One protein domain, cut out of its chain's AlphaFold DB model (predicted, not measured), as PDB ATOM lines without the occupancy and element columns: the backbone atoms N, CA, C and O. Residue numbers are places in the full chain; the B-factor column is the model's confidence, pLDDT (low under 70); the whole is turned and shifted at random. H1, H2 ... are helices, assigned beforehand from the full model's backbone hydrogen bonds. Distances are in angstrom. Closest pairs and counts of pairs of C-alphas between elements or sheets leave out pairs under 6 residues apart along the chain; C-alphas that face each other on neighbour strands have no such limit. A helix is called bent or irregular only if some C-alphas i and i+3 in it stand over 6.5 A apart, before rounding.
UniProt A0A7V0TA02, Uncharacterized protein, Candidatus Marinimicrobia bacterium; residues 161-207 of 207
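AT A GLANCE: This is residues 161 to 207 of the 207 residues of an uncharacterized protein of Candidatus Marinimicrobia bacterium (UniProt A0A7V0TA02). A long helix, H1, with a shorter helix, H2, folded back along part of it makes a lopsided helical hairpin, joined at one end by a tight turn of chain. At the other end the first residues of H1, 161 to 170, stick out as a free arm that adds to the length. The printed part has 47 residues with two named helices, H1 and then H2, and no named strand; the class is all helix. The whole is loose, with a radius of gyration of the C-alphas of 12.7 A, and is a rod with spans of 42 by 17 by 12 A.

IN THESE COORDINATES: H1 is residues 161 to 187, 38.8 A from first to last C-alpha, from Arg 161 at (34.165, -30.890, -11.127) to Asp 187 at (13.667, -62.739, -2.762). H2 is residues 193 to 206, 20.7 A from first to last C-alpha, and its last C-alpha, that of Leu 206, is at (20.361, -41.105, -1.725). Neither helix is bent or irregular.

HOW THE PARTS SIT: H1 and H2 touch, with 18 pairs of C-alphas within 8 A. Their closest C-alphas are those of Met 175 and Asn 202, 5.2 A apart. The two helices form a hairpin and run opposite ways at a shallow tilt of 27 degrees, 12.1 A from centre to centre. In H1 and H2, every O i to N i+4 pair is within hydrogen-bond range.

THE WHOLE: The two C-alphas farthest apart are those of Arg 161 and Gly 189, at 42.5 A. Without residues 161 to 170, which stand free, the body of 37 residues spans 27 by 16 by 10 A. The link from H1 to H2, of 5 residues, is tight. The printed part has no cut and ends at Ile 207, the chain's last residue. The mean pLDDT of the printed part is 89.2, and no printed residue is under 70.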
ATOM      1  N   ARG A 161      35.476 -30.385 -10.728       95.44
ATOM      2  CA  ARG A 161      34.165 -30.890 -11.127       95.44
ATOM      3  C   ARG A 161      34.237 -32.347 -11.574       95.44
ATOM      4  O   ARG A 161      33.429 -33.143 -11.112       95.44
ATOM      5  N   ALA A 162      35.208 -32.710 -12.409       93.88
ATOM      6  CA  ALA A 162      35.385 -34.085 -12.874       93.88
ATOM      7  C   ALA A 162      35.668 -35.056 -11.713       93.88
ATOM      8  O   ALA A 162      35.137 -36.171 -11.681       93.88
ATOM      9  N   ALA A 163      36.456 -34.625 -10.722       92.12
ATOM     10  CA  ALA A 163      36.706 -35.402  -9.512       92.12
ATOM     11  C   ALA A 163      35.423 -35.602  -8.687       92.12
ATOM     12  O   ALA A 163      35.121 -36.729  -8.290       92.12
ATOM     13  N   LEU A 164      34.642 -34.536  -8.473       95.00
ATOM     14  CA  LEU A 164      33.365 -34.609  -7.756       95.00
ATOM     15  C   LEU A 164      32.347 -35.492  -8.480       95.00
ATOM     16  O   LEU A 164      31.699 -36.315  -7.839       95.00
ATOM     17  N   GLU A 165      32.235 -35.368  -9.802       95.81
ATOM     18  CA  GLU A 165      31.355 -36.206 -10.620       95.81
ATOM     19  C   GLU A 165      31.745 -37.687 -10.500       95.81
ATOM     20  O   GLU A 165      30.882 -38.535 -10.277       95.81
ATOM     21  N   THR A 166      33.041 -38.004 -10.556       94.50
ATOM     22  CA  THR A 166      33.534 -39.384 -10.412       94.50
ATOM     23  C   THR A 166      33.168 -39.982  -9.052       94.50
ATOM     24  O   THR A 166      32.665 -41.105  -8.989       94.50
ATOM     25  N   ILE A 167      33.383 -39.230  -7.967       93.56
ATOM     26  CA  ILE A 167      33.030 -39.659  -6.606       93.56
ATOM     27  C   ILE A 167      31.515 -39.848  -6.491       93.56
ATOM     28  O   ILE A 167      31.053 -40.885  -6.025       93.56
ATOM     29  N   PHE A 168      30.740 -38.885  -6.989       93.44
ATOM     30  CA  PHE A 168      29.283 -38.918  -6.944       93.44
ATOM     31  C   PHE A 168      28.698 -40.150  -7.647       93.44
ATOM     32  O   PHE A 168      27.880 -40.865  -7.066       93.44
ATOM     33  N   PHE A 169      29.133 -40.444  -8.877       93.94
ATOM     34  CA  PHE A 169      28.641 -41.611  -9.614       93.94
ATOM     35  C   PHE A 169      29.051 -42.930  -8.961       93.94
ATOM     36  O   PHE A 169      28.240 -43.857  -8.901       93.94
ATOM     37  N   HIS A 170      30.280 -43.016  -8.448       92.81
ATOM     38  CA  HIS A 170      30.742 -44.183  -7.704       92.81
ATOM     39  C   HIS A 170      29.890 -44.425  -6.450       92.81
ATOM     40  O   HIS A 170      29.455 -45.552  -6.200       92.81
ATOM     41  N   ASP A 171      29.587 -43.375  -5.692       93.56
ATOM     42  CA  ASP A 171      28.799 -43.488  -4.468       93.56
ATOM     43  C   ASP A 171      27.349 -43.895  -4.765       93.56
ATOM     44  O   ASP A 171      26.814 -44.777  -4.089       93.56
ATOM     45  N   ILE A 172      26.733 -43.358  -5.826       94.69
ATOM     46  CA  ILE A 172      25.416 -43.815  -6.301       94.69
ATOM     47  C   ILE A 172      25.444 -45.289  -6.694       94.69
ATOM     48  O   ILE A 172      24.575 -46.051  -6.265       94.69
ATOM     49  N   ALA A 173      26.431 -45.709  -7.489       93.94
ATOM     50  CA  ALA A 173      26.543 -47.095  -7.931       93.94
ATOM     51  C   ALA A 173      26.671 -48.057  -6.740       93.94
ATOM     52  O   ALA A 173      26.013 -49.101  -6.709       93.94
ATOM     53  N   ASN A 174      27.450 -47.681  -5.724       93.31
ATOM     54  CA  ASN A 174      27.601 -48.465  -4.500       93.31
ATOM     55  C   ASN A 174      26.296 -48.560  -3.705       93.31
ATOM     56  O   ASN A 174      25.941 -49.644  -3.240       93.31
ATOM     57  N   MET A 175      25.556 -47.456  -3.579       93.38
ATOM     58  CA  MET A 175      24.272 -47.445  -2.876       93.38
ATOM     59  C   MET A 175      23.227 -48.310  -3.582       93.38
ATOM     60  O   MET A 175      22.577 -49.136  -2.942       93.38
ATOM     61  N   LEU A 176      23.103 -48.176  -4.906       94.75
ATOM     62  CA  LEU A 176      22.197 -48.997  -5.712       94.75
ATOM     63  C   LEU A 176      22.565 -50.482  -5.648       94.75
ATOM     64  O   LEU A 176      21.676 -51.316  -5.508       94.75
ATOM     65  N   SER A 177      23.858 -50.813  -5.680       93.38
ATOM     66  CA  SER A 177      24.329 -52.197  -5.537       93.38
ATOM     67  C   SER A 177      23.973 -52.778  -4.165       93.38
ATOM     68  O   SER A 177      23.536 -53.923  -4.072       93.38
ATOM     69  N   GLY A 178      24.094 -51.982  -3.097       92.19
ATOM     70  CA  GLY A 178      23.673 -52.374  -1.751       92.19
ATOM     71  C   GLY A 178      22.162 -52.597  -1.635       92.19
ATOM     72  O   GLY A 178      21.730 -53.563  -1.006       92.19
ATOM     73  N   LEU A 179      21.358 -51.735  -2.268       93.25
ATOM     74  CA  LEU A 179      19.901 -51.889  -2.333       93.25
ATOM     75  C   LEU A 179      19.492 -53.135  -3.121       93.25
ATOM     76  O   LEU A 179      18.677 -53.917  -2.633       93.25
ATOM     77  N   LEU A 180      20.072 -53.333  -4.305       92.69
ATOM     78  CA  LEU A 180      19.781 -54.477  -5.165       92.69
ATOM     79  C   LEU A 180      20.161 -55.791  -4.478       92.69
ATOM     80  O   LEU A 180      19.329 -56.686  -4.391       92.69
ATOM     81  N   GLY A 181      21.362 -55.879  -3.902       91.69
ATOM     82  CA  GLY A 181      21.799 -57.081  -3.189       91.69
ATOM     83  C   GLY A 181      20.919 -57.410  -1.978       91.69
ATOM     84  O   GLY A 181      20.627 -58.576  -1.720       91.69
ATOM     85  N   ALA A 182      20.438 -56.398  -1.245       91.00
ATOM     86  CA  ALA A 182      19.489 -56.626  -0.158       91.00
ATOM     87  C   ALA A 182      18.125 -57.121  -0.670       91.00
ATOM     88  O   ALA A 182      17.546 -58.020  -0.061       91.00
ATOM     89  N   ALA A 183      17.634 -56.570  -1.786       89.19
ATOM     90  CA  ALA A 183      16.387 -56.997  -2.416       89.19
ATOM     91  C   ALA A 183      16.467 -58.443  -2.939       89.19
ATOM     92  O   ALA A 183      15.569 -59.235  -2.668       89.19
ATOM     93  N   GLU A 184      17.563 -58.812  -3.605       91.38
ATOM     94  CA  GLU A 184      17.804 -60.179  -4.086       91.38
ATOM     95  C   GLU A 184      17.846 -61.185  -2.928       91.38
ATOM     96  O   GLU A 184      17.191 -62.223  -2.981       91.38
ATOM     97  N   LEU A 185      18.552 -60.876  -1.833       90.00
ATOM     98  CA  LEU A 185      18.606 -61.761  -0.663       90.00
ATOM     99  C   LEU A 185      17.232 -61.979  -0.014       90.00
ATOM    100  O   LEU A 185      16.955 -63.087   0.458       90.00
ATOM    101  N   MET A 186      16.376 -60.952   0.002       86.44
ATOM    102  CA  MET A 186      14.993 -61.084   0.467       86.44
ATOM    103  C   MET A 186      14.170 -61.995  -0.452       86.44
ATOM    104  O   MET A 186      13.419 -62.826   0.058       86.44
ATOM    105  N   ASP A 187      14.342 -61.884  -1.773       87.94
ATOM    106  CA  ASP A 187      13.667 -62.739  -2.762       87.94
ATOM    107  C   ASP A 187      14.094 -64.213  -2.635       87.94
ATOM    108  O   ASP A 187      13.265 -65.121  -2.665       87.94
ATOM    109  N   PHE A 188      15.371 -64.468  -2.320       87.06
ATOM    110  CA  PHE A 188      15.879 -65.804  -1.973       87.06
ATOM    111  C   PHE A 188      15.413 -66.327  -0.596       87.06
ATOM    112  O   PHE A 188      15.898 -67.357  -0.123       87.06
ATOM    113  N   GLY A 189      14.485 -65.640   0.077       79.06
ATOM    114  CA  GLY A 189      13.903 -66.063   1.353       79.06
ATOM    115  C   GLY A 189      14.766 -65.754   2.580       79.06
ATOM    116  O   GLY A 189      14.452 -66.200   3.687       79.06
ATOM    117  N   THR A 190      15.842 -64.973   2.430       73.38
ATOM    118  CA  THR A 190      16.660 -64.527   3.564       73.38
ATOM    119  C   THR A 190      15.997 -63.312   4.200       73.38
ATOM    120  O   THR A 190      16.229 -62.186   3.780       73.38
ATOM    121  N   ASN A 191      15.179 -63.506   5.236       72.44
ATOM    122  CA  ASN A 191      14.521 -62.391   5.924       72.44
ATOM    123  C   ASN A 191      15.233 -62.048   7.241       72.44
ATOM    124  O   ASN A 191      14.799 -62.414   8.334       72.44
ATOM    125  N   LYS A 192      16.389 -61.396   7.111       81.38
ATOM    126  CA  LYS A 192      17.239 -60.977   8.227       81.38
ATOM    127  C   LYS A 192      17.050 -59.483   8.528       81.38
ATOM    128  O   LYS A 192      17.042 -58.685   7.587       81.38
ATOM    129  N   PRO A 193      16.941 -59.069   9.805       80.00
ATOM    130  CA  PRO A 193      16.755 -57.662  10.169       80.00
ATOM    131  C   PRO A 193      17.889 -56.757   9.660       80.00
ATOM    132  O   PRO A 193      17.657 -55.583   9.360       80.00
ATOM    133  N   GLU A 194      19.094 -57.293   9.467       86.31
ATOM    134  CA  GLU A 194      20.237 -56.580   8.896       86.31
ATOM    135  C   GLU A 194      19.969 -56.064   7.471       86.31
ATOM    136  O   GLU A 194      20.425 -54.974   7.131       86.31
ATOM    137  N   LEU A 195      19.171 -56.772   6.662       85.44
ATOM    138  CA  LEU A 195      18.833 -56.339   5.299       85.44
ATOM    139  C   LEU A 195      17.960 -55.081   5.303       85.44
ATOM    140  O   LEU A 195      18.174 -54.173   4.504       85.44
ATOM    141  N   SER A 196      17.027 -54.979   6.254       84.19
ATOM    142  CA  SER A 196      16.208 -53.771   6.422       84.19
ATOM    143  C   SER A 196      17.058 -52.553   6.812       84.19
ATOM    144  O   SER A 196      16.804 -51.438   6.354       84.19
ATOM    145  N   THR A 197      18.124 -52.775   7.592       86.88
ATOM    146  CA  THR A 197      19.097 -51.739   7.959       86.88
ATOM    147  C   THR A 197      19.906 -51.282   6.749       86.88
ATOM    148  O   THR A 197      20.054 -50.076   6.556       86.88
ATOM    149  N   ILE A 198      20.378 -52.216   5.913       87.88
ATOM    150  CA  ILE A 198      21.114 -51.912   4.673       87.88
ATOM    151  C   ILE A 198      20.240 -51.095   3.720       87.88
ATOM    152  O   ILE A 198      20.699 -50.074   3.205       87.88
ATOM    153  N   ILE A 199      18.976 -51.488   3.534       88.31
ATOM    154  CA  ILE A 199      18.034 -50.738   2.697       88.31
ATOM    155  C   ILE A 199      17.855 -49.325   3.244       88.31
ATOM    156  O   ILE A 199      18.080 -48.351   2.530       88.31
ATOM    157  N   ARG A 200      17.533 -49.190   4.535       87.50
ATOM    158  CA  ARG A 200      17.317 -47.876   5.153       87.50
ATOM    159  C   ARG A 200      18.545 -46.972   5.040       87.50
ATOM    160  O   ARG A 200      18.395 -45.796   4.732       87.50
ATOM    161  N   GLN A 201      19.744 -47.494   5.295       90.12
ATOM    162  CA  GLN A 201      20.982 -46.712   5.241       90.12
ATOM    163  C   GLN A 201      21.285 -46.192   3.835       90.12
ATOM    164  O   GLN A 201      21.621 -45.018   3.691       90.12
ATOM    165  N   ASN A 202      21.156 -47.037   2.810       89.56
ATOM    166  CA  ASN A 202      21.430 -46.627   1.434       89.56
ATOM    167  C   ASN A 202      20.351 -45.676   0.901       89.56
ATOM    168  O   ASN A 202      20.692 -44.680   0.276       89.56
ATOM    169  N   THR A 203      19.072 -45.898   1.224       89.56
ATOM    170  CA  THR A 203      17.993 -44.976   0.831       89.56
ATOM    171  C   THR A 203      18.155 -43.594   1.463       89.56
ATOM    172  O   THR A 203      17.974 -42.598   0.777       89.56
ATOM    173  N   VAL A 204      18.540 -43.506   2.743       89.69
ATOM    174  CA  VAL A 204      18.774 -42.209   3.413       89.69
ATOM    175  C   VAL A 204      19.967 -41.462   2.820       89.69
ATOM    176  O   VAL A 204      19.960 -40.244   2.819       89.69
ATOM    177  N   ARG A 205      20.993 -42.158   2.318       86.44
ATOM    178  CA  ARG A 205      22.146 -41.508   1.673       86.44
ATOM    179  C   ARG A 205      21.864 -41.021   0.247       86.44
ATOM    180  O   ARG A 205      22.634 -40.216  -0.265       86.44
ATOM    181  N   LEU A 206      20.800 -41.517  -0.387       84.69
ATOM    182  CA  LEU A 206      20.361 -41.105  -1.725       84.69
ATOM    183  C   LEU A 206      19.438 -39.871  -1.716       84.69
ATOM    184  O   LEU A 206      19.195 -39.314  -2.786       84.69
ATOM    185  N   ILE A 207      18.900 -39.484  -0.552       78.00
ATOM    186  CA  ILE A 207      17.952 -38.371  -0.352       78.00
ATOM    187  C   ILE A 207      18.655 -37.244   0.403       78.00
ATOM    188  O   ILE A 207      18.475 -36.076  -0.001       78.00
TER     189      ILE A 207